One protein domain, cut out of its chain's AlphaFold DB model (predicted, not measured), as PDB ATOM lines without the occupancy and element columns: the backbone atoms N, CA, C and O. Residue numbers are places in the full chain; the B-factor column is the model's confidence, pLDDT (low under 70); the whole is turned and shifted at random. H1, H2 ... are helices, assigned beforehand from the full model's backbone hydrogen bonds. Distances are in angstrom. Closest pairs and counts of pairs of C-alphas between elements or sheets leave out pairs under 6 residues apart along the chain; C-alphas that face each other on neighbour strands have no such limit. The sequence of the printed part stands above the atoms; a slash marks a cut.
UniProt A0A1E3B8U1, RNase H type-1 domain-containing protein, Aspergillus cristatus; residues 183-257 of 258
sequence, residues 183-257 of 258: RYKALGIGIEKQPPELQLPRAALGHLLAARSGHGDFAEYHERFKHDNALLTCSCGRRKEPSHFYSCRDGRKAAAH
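AT A GLANCE: This is residues 183 to 257 of the 258 residues of the protein "RNase H type-1 domain-containing protein" of Aspergillus cristatus (UniProt A0A1E3B8U1). One longer helix, H3, lies near the middle of a loose set of short helices, with the corner of H5 and H6 beside it. H1, H2 and their link lie toward one end of the longest axis and H4 toward the other, and residues 226 to 243, with no named element, run from H4 at that end back toward the middle to H5. The 75 printed residues hold six named helices, H1 to H6, and no named strand: all helix, only just compact, close to loose, radius of gyration of the C-alphas 13.4 A, spans 38 by 28 by 19 A.

IN THESE COORDINATES: H3, residues 202 to 213, runs 16.3 A from C-alpha 202 at (164.069, 146.292, 179.230). H1 is 183 to 186, H2 196 to 199, H4 219 to 225, H5 244 to 247; H6, 249 to 256, ends at (161.207, 145.298, 169.016).

HOW THE PARTS SIT: H3, with residues 203 to 204 alone, and H6 only just touch, with 3 pairs of C-alphas within 8 A, closest Ala 204 and Ala 255, 5.8 A, at a steep tilt of 60 degrees, opposite ways. H5 and H6 touch only at the corner, closest C-alphas Phe 245 and Gly 251, 5.0 A. H3 and H5 are near each other. H2 is close but not clearly touching H3, closest C-alphas Glu 197 and Leu 205, 6.8 A. H4 touches no helix. Every O i to N i+4 pair is within hydrogen-bond range in H3 and H4, 3 of 4 in H6; H1, H2 and H5 are too short for one.

THE WHOLE: The C-alphas farthest apart, Lys 193 and Asp 228, are 38.0 A apart. The printed part has no cut; the link H4 to H5 is long. Residues 250 to 257 have pLDDT under 70.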
ATOM      1  N   ARG A 183     187.297 141.083 174.207       81.88
ATOM      2  CA  ARG A 183     185.965 141.380 173.678       81.88
ATOM      3  C   ARG A 183     185.413 142.729 174.152       81.88
ATOM      4  O   ARG A 183     184.761 143.425 173.383       81.88
ATOM      5  N   TYR A 184     185.643 143.089 175.410       84.88
ATOM      6  CA  TYR A 184     185.175 144.355 175.974       84.88
ATOM      7  C   TYR A 184     186.013 145.522 175.454       84.88
ATOM      8  O   TYR A 184     185.443 146.556 175.110       84.88
ATOM      9  N   LYS A 185     187.333 145.330 175.308       86.56
ATOM     10  CA  LYS A 185     188.229 146.301 174.663       86.56
ATOM     11  C   LYS A 185     187.820 146.565 173.211       86.56
ATOM     12  O   LYS A 185     187.647 147.718 172.835       86.56
ATOM     13  N   ALA A 186     187.581 145.511 172.426       85.31
ATOM     14  CA  ALA A 186     187.163 145.609 171.025       85.31
ATOM     15  C   ALA A 186     185.817 146.334 170.843       85.31
ATOM     16  O   ALA A 186     185.596 146.986 169.828       85.31
ATOM     17  N   LEU A 187     184.923 146.229 171.831       80.88
ATOM     18  CA  LEU A 187     183.622 146.901 171.842       80.88
ATOM     19  C   LEU A 187     183.652 148.285 172.513       80.88
ATOM     20  O   LEU A 187     182.601 148.913 172.620       80.88
ATOM     21  N   GLY A 188     184.811 148.747 172.995       84.31
ATOM     22  CA  GLY A 188     184.941 150.031 173.688       84.31
ATOM     23  C   GLY A 188     184.141 150.123 174.993       84.31
ATOM     24  O   GLY A 188     183.733 151.212 175.382       84.31
ATOM     25  N   ILE A 189     183.880 148.997 175.668       83.50
ATOM     26  CA  ILE A 189     183.061 148.971 176.888       83.50
ATOM     27  C   ILE A 189     183.896 149.467 178.079       83.50
ATOM     28  O   ILE A 189     184.757 148.752 178.604       83.50
ATOM     29  N   GLY A 190     183.622 150.698 178.512       83.62
ATOM     30  CA  GLY A 190     184.256 151.339 179.665       83.62
ATOM     31  C   GLY A 190     183.569 151.056 181.008       83.62
ATOM     32  O   GLY A 190     182.540 150.385 181.086       83.62
ATOM     33  N   ILE A 191     184.147 151.609 182.080       82.19
ATOM     34  CA  ILE A 191     183.514 151.669 183.405       82.19
ATOM     35  C   ILE A 191     182.742 152.981 183.500       82.19
ATOM     36  O   ILE A 191     183.254 154.000 183.966       82.19
ATOM     37  N   GLU A 192     181.496 152.954 183.056       81.31
ATOM     38  CA  GLU A 192     180.579 154.079 183.196       81.31
ATOM     39  C   GLU A 192     179.558 153.761 184.287       81.31
ATOM     40  O   GLU A 192     178.982 152.676 184.320       81.31
ATOM     41  N   LYS A 193     179.329 154.705 185.210       74.94
ATOM     42  CA  LYS A 193     178.321 154.526 186.270       74.94
ATOM     43  C   LYS A 193     176.897 154.526 185.718       74.94
ATOM     44  O   LYS A 193     176.034 153.854 186.271       74.94
ATOM     45  N   GLN A 194     176.657 155.299 184.662       83.19
ATOM     46  CA  GLN A 194     175.351 155.440 184.034       83.19
ATOM     47  C   GLN A 194     175.516 155.394 182.512       83.19
ATOM     48  O   GLN A 194     175.467 156.433 181.856       83.19
ATOM     49  N   PRO A 195     175.771 154.197 181.962       86.44
ATOM     50  CA  PRO A 195     175.989 154.043 180.537       86.44
ATOM     51  C   PRO A 195     174.674 154.321 179.776       86.44
ATOM     52  O   PRO A 195     173.587 154.039 180.305       86.44
ATOM     53  N   PRO A 196     174.726 154.894 178.559       86.44
ATOM     54  CA  PRO A 196     173.537 155.302 177.799       86.44
ATOM     55  C   PRO A 196     172.565 154.146 177.518       86.44
ATOM     56  O   PRO A 196     171.366 154.357 177.348       86.44
ATOM     57  N   GLU A 197     173.049 152.908 177.532       87.06
ATOM     58  CA  GLU A 197     172.270 151.696 177.301       87.06
ATOM     59  C   GLU A 197     171.228 151.432 178.391       87.06
ATOM     60  O   GLU A 197     170.280 150.692 178.143       87.06
ATOM     61  N   LEU A 198     171.329 152.077 179.559       88.56
ATOM     62  CA  LEU A 198     170.265 152.050 180.569       88.56
ATOM     63  C   LEU A 198     168.958 152.699 180.087       88.56
ATOM     64  O   LEU A 198     167.916 152.459 180.687       88.56
ATOM     65  N   GLN A 199     168.999 153.490 179.009       90.44
ATOM     66  CA  GLN A 199     167.810 154.065 178.371       90.44
ATOM     67  C   GLN A 199     167.123 153.097 177.395       90.44
ATOM     68  O   GLN A 199     166.056 153.408 176.867       90.44
ATOM     69  N   LEU A 200     167.722 151.934 177.113       87.88
ATOM     70  CA  LEU A 200     167.112 150.943 176.232       87.88
ATOM     71  C   LEU A 200     165.872 150.314 176.889       87.88
ATOM     72  O   LEU A 200     165.853 150.106 178.106       87.88
ATOM     73  N   PRO A 201     164.865 149.908 176.092       90.44
ATOM     74  CA  PRO A 201     163.775 149.076 176.586       90.44
ATOM     75  C   PRO A 201     164.311 147.831 177.300       90.44
ATOM     76  O   PRO A 201     165.310 147.243 176.876       90.44
ATOM     77  N   ARG A 202     163.621 147.392 178.358       88.44
ATOM     78  CA  ARG A 202     164.069 146.292 179.230       88.44
ATOM     79  C   ARG A 202     164.469 145.030 178.457       88.44
ATOM     80  O   ARG A 202     165.484 144.421 178.787       88.44
ATOM     81  N   ALA A 203     163.704 144.657 177.428       84.25
ATOM     82  CA  ALA A 203     163.997 143.499 176.584       84.25
ATOM     83  C   ALA A 203     165.326 143.655 175.817       84.25
ATOM     84  O   ALA A 203     166.180 142.767 175.848       84.25
ATOM     85  N   ALA A 204     165.541 144.813 175.189       85.19
ATOM     86  CA  ALA A 204     166.771 145.121 174.462       85.19
ATOM     87  C   ALA A 204     167.987 145.201 175.397       85.19
ATOM     88  O   ALA A 204     169.044 144.649 175.079       85.19
ATOM     89  N   LEU A 205     167.829 145.817 176.574       89.00
ATOM     90  CA  LEU A 205     168.871 145.859 177.600       89.00
ATOM     91  C   LEU A 205     169.235 144.446 178.083       89.00
ATOM     92  O   LEU A 205     170.415 144.124 178.196       89.00
ATOM     93  N   GLY A 206     168.242 143.582 178.305       88.44
ATOM     94  CA  GLY A 206     168.457 142.182 178.679       88.44
ATOM     95  C   GLY A 206     169.295 141.420 177.650       88.44
ATOM     96  O   GLY A 206     170.294 140.797 178.010       88.44
ATOM     97  N   HIS A 207     168.952 141.527 176.362       86.88
ATOM     98  CA  HIS A 207     169.730 140.904 175.285       86.88
ATOM     99  C   HIS A 207     171.148 141.469 175.173       86.88
ATOM    100  O   HIS A 207     172.095 140.706 174.993       86.88
ATOM    101  N   LEU A 208     171.318 142.784 175.326       87.12
ATOM    102  CA  LEU A 208     172.636 143.413 175.326       87.12
ATOM    103  C   LEU A 208     173.510 142.896 176.480       87.12
ATOM    104  O   LEU A 208     174.674 142.564 176.261       87.12
ATOM    105  N   LEU A 209     172.966 142.809 177.696       87.88
ATOM    106  CA  LEU A 209     173.688 142.312 178.873       87.88
ATOM    107  C   LEU A 209     174.041 140.826 178.741       87.88
ATOM    108  O   LEU A 209     175.181 140.441 179.024       87.88
ATOM    109  N   ALA A 210     173.103 140.004 178.261       89.38
ATOM    110  CA  ALA A 210     173.350 138.597 177.956       89.38
ATOM    111  C   ALA A 210     174.468 138.467 176.920       89.38
ATOM    112  O   ALA A 210     175.450 137.760 177.143       89.38
ATOM    113  N   ALA A 211     174.384 139.227 175.825       86.75
ATOM    114  CA  ALA A 211     175.408 139.239 174.799       86.75
ATOM    115  C   ALA A 211     176.767 139.643 175.370       86.75
ATOM    116  O   ALA A 211     177.727 138.919 175.136       86.75
ATOM    117  N   ARG A 212     176.866 140.735 176.140       85.19
ATOM    118  CA  ARG A 212     178.122 141.209 176.751       85.19
ATOM    119  C   ARG A 212     178.753 140.164 177.663       85.19
ATOM    120  O   ARG A 212     179.910 139.812 177.463       85.19
ATOM    121  N   SER A 213     177.976 139.630 178.599       84.88
ATOM    122  CA  SER A 213     178.453 138.616 179.544       84.88
ATOM    123  C   SER A 213     178.749 137.270 178.874       84.88
ATOM    124  O   SER A 213     179.568 136.508 179.374       84.88
ATOM    125  N   GLY A 214     178.098 136.966 177.746       85.56
ATOM    126  CA  GLY A 214     178.077 135.621 177.168       85.56
ATOM    127  C   GLY A 214     177.175 134.655 177.945       85.56
ATOM    128  O   GLY A 214     177.182 133.461 177.666       85.56
ATOM    129  N   HIS A 215     176.400 135.156 178.912       85.12
ATOM    130  CA  HIS A 215     175.436 134.384 179.690       85.12
ATOM    131  C   HIS A 215     174.040 134.596 179.104       85.12
ATOM    132  O   HIS A 215     173.298 135.488 179.511       85.12
ATOM    133  N   GLY A 216     173.701 133.780 178.112       86.88
ATOM    134  CA  GLY A 216     172.414 133.805 177.430       86.88
ATOM    135  C   GLY A 216     172.213 132.548 176.593       86.88
ATOM    136  O   GLY A 216     173.016 131.620 176.661       86.88
ATOM    137  N   ASP A 217     171.155 132.541 175.787       88.94
ATOM    138  CA  ASP A 217     170.857 131.464 174.837       88.94
ATOM    139  C   ASP A 217     171.816 131.519 173.631       88.94
ATOM    140  O   ASP A 217     171.463 131.935 172.525       88.94
ATOM    141  N   PHE A 218     173.080 131.169 173.877       91.56
ATOM    142  CA  PHE A 218     174.153 131.127 172.887       91.56
ATOM    143  C   PHE A 218     174.745 129.727 172.810       91.56
ATOM    144  O   PHE A 218     174.932 129.063 173.829       91.56
ATOM    145  N   ALA A 219     175.106 129.300 171.602       91.56
ATOM    146  CA  ALA A 219     175.648 127.965 171.363       91.56
ATOM    147  C   ALA A 219     176.881 127.685 172.238       91.56
ATOM    148  O   ALA A 219     176.935 126.668 172.919       91.56
ATOM    149  N   GLU A 220     177.818 128.637 172.291       90.12
ATOM    150  CA  GLU A 220     179.047 128.538 173.090       90.12
ATOM    151  C   GLU A 220     178.763 128.398 174.595       90.12
ATOM    152  O   GLU A 220     179.420 127.622 175.288       90.12
ATOM    153  N   TYR A 221     177.749 129.104 175.109       91.62
ATOM    154  CA  TYR A 221     177.333 128.988 176.507       91.62
ATOM    155  C   TYR A 221     176.790 127.584 176.801       91.62
ATOM    156  O   TYR A 221     177.225 126.935 177.753       91.62
ATOM    157  N   HIS A 222     175.877 127.088 175.965       93.38
ATOM    158  CA  HIS A 222     175.279 125.765 176.142       93.38
ATOM    159  C   HIS A 222     176.289 124.624 175.994       93.38
ATOM    160  O   HIS A 222     176.233 123.671 176.768       93.38
ATOM    161  N   GLU A 223     177.246 124.735 175.074       93.75
ATOM    162  CA  GLU A 223     178.338 123.768 174.918       93.75
ATOM    163  C   GLU A 223     179.275 123.773 176.131       93.75
ATOM    164  O   GLU A 223     179.590 122.711 176.670       93.75
ATOM    165  N   ARG A 224     179.675 124.959 176.617       92.25
ATOM    166  CA  ARG A 224     180.561 125.097 177.786       92.25
ATOM    167  C   ARG A 224     179.980 124.437 179.034       92.25
ATOM    168  O   ARG A 224     180.723 123.838 179.807       92.25
ATOM    169  N   PHE A 225     178.667 124.555 179.232       91.38
ATOM    170  CA  PHE A 225     177.957 123.986 180.382       91.38
ATOM    171  C   PHE A 225     177.294 122.630 180.106       91.38
ATOM    172  O   PHE A 225     176.689 122.074 181.018       91.38
ATOM    173  N   LYS A 226     177.446 122.073 178.896       91.44
ATOM    174  CA  LYS A 226     176.900 120.767 178.485       91.44
ATOM    175  C   LYS A 226     175.385 120.651 178.687       91.44
ATOM    176  O   LYS A 226     174.891 119.732 179.328       91.44
ATOM    177  N   HIS A 227     174.637 121.610 178.151       92.62
ATOM    178  CA  HIS A 227     173.177 121.551 178.146       92.62
ATOM    179  C   HIS A 227     172.671 120.651 177.003       92.62
ATOM    180  O   HIS A 227     172.668 121.074 175.849       92.62
ATOM    181  N   ASP A 228     172.198 119.444 177.326       87.81
ATOM    182  CA  ASP A 228     171.860 118.398 176.338       87.81
ATOM    183  C   ASP A 228     170.691 118.752 175.399       87.81
ATOM    184  O   ASP A 228     170.689 118.376 174.230       87.81
ATOM    185  N   ASN A 229     169.705 119.510 175.889       89.31
ATOM    186  CA  ASN A 229     168.485 119.849 175.138       89.31
ATOM    187  C   ASN A 229     168.515 121.260 174.526       89.31
ATOM    188  O   ASN A 229     167.476 121.806 174.149       89.31
ATOM    189  N   ALA A 230     169.683 121.899 174.479       87.56
ATOM    190  CA  ALA A 230     169.793 123.267 174.000       87.56
ATOM    191  C   ALA A 230     169.840 123.347 172.470       87.56
ATOM    192  O   ALA A 230     170.634 122.681 171.808       87.56
ATOM    193  N   LEU A 231     169.033 124.242 171.899       90.00
ATOM    194  CA  LEU A 231     169.093 124.551 170.473       90.00
ATOM    195  C   LEU A 231     170.288 125.471 170.192       90.00
ATOM    196  O   LEU A 231     170.245 126.658 170.514       90.00
ATOM    197  N   LEU A 232     171.337 124.938 169.560       91.00
ATOM    198  CA  LEU A 232     172.559 125.689 169.222       91.00
ATOM    199  C   LEU A 232     172.392 126.598 167.991       91.00
ATOM    200  O   LEU A 232     173.205 127.493 167.743       91.00
ATOM    201  N   THR A 233     171.337 126.382 167.212       90.81
ATOM    202  CA  THR A 233     171.016 127.149 166.008       90.81
ATOM    203  C   THR A 233     169.709 127.918 166.179       90.81
ATOM    204  O   THR A 233     168.800 127.522 166.908       90.81
ATOM    205  N   CYS A 234     169.632 129.077 165.533       87.31
ATOM    206  CA  CYS A 234     168.415 129.868 165.413       87.31
ATOM    207  C   CYS A 234     167.508 129.287 164.313       87.31
ATOM    208  O   CYS A 234     167.982 128.583 163.421       87.31
ATOM    209  N   SER A 235     166.221 129.650 164.314       85.56
ATOM    210  CA  SER A 235     165.255 129.318 163.252       85.56
ATOM    211  C   SER A 235     165.723 129.726 161.851       85.56
ATOM    212  O   SER A 235     165.361 129.088 160.869       85.56
ATOM    213  N   CYS A 236     166.574 130.753 161.745       85.00
ATOM    214  CA  CYS A 236     167.188 131.170 160.483       85.00
ATOM    215  C   CYS A 236     168.359 130.274 160.015       85.00
ATOM    216  O   CYS A 236     169.036 130.609 159.043       85.00
ATOM    217  N   GLY A 237     168.649 129.179 160.725       84.75
ATOM    218  CA  GLY A 237     169.680 128.193 160.390       84.75
ATOM    219  C   GLY A 237     171.103 128.554 160.825       84.75
ATOM    220  O   GLY A 237     172.011 127.741 160.678       84.75
ATOM    221  N   ARG A 238     171.332 129.751 161.380       87.75
ATOM    222  CA  ARG A 238     172.662 130.178 161.854       87.75
ATOM    223  C   ARG A 238     172.903 129.782 163.307       87.75
ATOM    224  O   ARG A 238     171.965 129.689 164.096       87.75
ATOM    225  N   ARG A 239     174.172 129.607 163.673       90.56
ATOM    226  CA  ARG A 239     174.610 129.378 165.057       90.56
ATOM    227  C   ARG A 239     174.223 130.567 165.948       90.56
ATOM    228  O   ARG A 239     174.340 131.719 165.527       90.56
ATOM    229  N   LYS A 240     173.762 130.297 167.173       89.38
ATOM    230  CA  LYS A 240     173.408 131.341 168.147       89.38
ATOM    231  C   LYS A 240     174.665 131.978 168.732       89.38
ATOM    232  O   LYS A 240     175.195 131.524 169.742       89.38
ATOM    233  N   GLU A 241     175.140 133.026 168.078       88.44
ATOM    234  CA  GLU A 241     176.240 133.857 168.565       88.44
ATOM    235  C   GLU A 241     175.722 135.074 169.348       88.44
ATOM    236  O   GLU A 241     174.620 135.559 169.074       88.44
ATOM    237  N   PRO A 242     176.518 135.649 170.265       86.56
ATOM    238  CA  PRO A 242     176.136 136.857 170.995       86.56
ATOM    239  C   PRO A 242     175.734 138.054 170.125       86.56
ATOM    240  O   PRO A 242     174.932 138.876 170.550       86.56
ATOM    241  N   SER A 243     176.272 138.173 168.910       82.81
ATOM    242  CA  SER A 243     175.923 139.229 167.948       82.81
ATOM    243  C   SER A 243     174.744 138.859 167.035       82.81
ATOM    244  O   SER A 243     174.245 139.699 166.281       82.81
ATOM    245  N   HIS A 244     174.271 137.611 167.084       83.56
ATOM    246  CA  HIS A 244     173.320 137.064 166.121       83.56
ATOM    247  C   HIS A 244     171.976 137.803 166.128       83.56
ATOM    248  O   HIS A 244     171.418 138.083 165.065       83.56
ATOM    249  N   PHE A 245     171.483 138.198 167.304       77.50
ATOM    250  CA  PHE A 245     170.200 138.897 167.432       77.50
ATOM    251  C   PHE A 245     170.177 140.259 166.715       77.50
ATOM    252  O   PHE A 245     169.117 140.689 166.263       77.50
ATOM    253  N   TYR A 246     171.335 140.908 166.526       75.62
ATOM    254  CA  TYR A 246     171.427 142.144 165.745       75.62
ATOM    255  C   TYR A 246     171.235 141.917 164.248       75.62
ATOM    256  O   TYR A 246     170.834 142.846 163.557       75.62
ATOM    257  N   SER A 247     171.534 140.730 163.718       78.88
ATOM    258  CA  SER A 247     171.498 140.445 162.273       78.88
ATOM    259  C   SER A 247     170.331 139.547 161.857       78.88
ATOM    260  O   SER A 247     169.933 139.556 160.692       78.88
ATOM    261  N   CYS A 248     169.740 138.806 162.796       81.44
ATOM    262  CA  CYS A 248     168.608 137.926 162.539       81.44
ATOM    263  C   CYS A 248     167.292 138.706 162.407       81.44
ATOM    264  O   CYS A 248     166.886 139.429 163.317       81.44
ATOM    265  N   ARG A 249     166.585 138.524 161.284       72.56
ATOM    266  CA  ARG A 249     165.296 139.187 161.016       72.56
ATOM    267  C   ARG A 249     164.206 138.774 162.010       72.56
ATOM    268  O   ARG A 249     163.431 139.629 162.433       72.56
ATOM    269  N   ASP A 250     164.179 137.504 162.405       66.81
ATOM    270  CA  ASP A 250     163.212 136.981 163.377       66.81
ATOM    271  C   ASP A 250     163.583 137.386 164.813       66.81
ATOM    272  O   ASP A 250     162.714 137.760 165.597       66.81
ATOM    273  N   GLY A 251     164.884 137.437 165.125       61.47
ATOM    274  CA  GLY A 251     165.394 137.928 166.412       61.47
ATOM    275  C   GLY A 251     165.136 139.423 166.646       61.47
ATOM    276  O   GLY A 251     164.789 139.823 167.755       61.47
ATOM    277  N   ARG A 252     165.219 140.255 165.597       63.97
ATOM    278  CA  ARG A 252     164.883 141.688 165.677       63.97
ATOM    279  C   ARG A 252     163.413 141.932 166.013       63.97
ATOM    280  O   ARG A 252     163.125 142.849 166.774       63.97
ATOM    281  N   LYS A 253     162.490 141.122 165.479       59.81
ATOM    282  CA  LYS A 253     161.052 141.242 165.784       59.81
ATOM    283  C   LYS A 253     160.765 140.950 167.258       59.81
ATOM    284  O   LYS A 253     160.024 141.699 167.878       59.81
ATOM    285  N   ALA A 254     161.406 139.931 167.830       55.75
ATOM    286  CA  ALA A 254     161.261 139.590 169.246       55.75
ATOM    287  C   ALA A 254     161.820 140.668 170.199       55.75
ATOM    288  O   ALA A 254     161.319 140.817 171.305       55.75
ATOM    289  N   ALA A 255     162.834 141.433 169.774       51.47
ATOM    290  CA  ALA A 255     163.424 142.520 170.566       51.47
ATOM    291  C   ALA A 255     162.728 143.887 170.390       51.47
ATOM    292  O   ALA A 255     162.979 144.797 171.179       51.47
ATOM    293  N   ALA A 256     161.902 144.051 169.349       52.28
ATOM    294  CA  ALA A 256     161.207 145.298 169.016       52.28
ATOM    295  C   ALA A 256     159.804 145.416 169.638       52.28
ATOM    296  O   ALA A 256     159.198 146.485 169.561       52.28
ATOM    297  N   HIS A 257     159.282 144.343 170.236       45.03
ATOM    298  CA  HIS A 257     158.019 144.389 170.966       45.03
ATOM    299  C   HIS A 257     158.266 144.762 172.443       45.03
ATOM    300  O   HIS A 257     159.169 144.178 173.048       45.03
TER     301      HIS A 257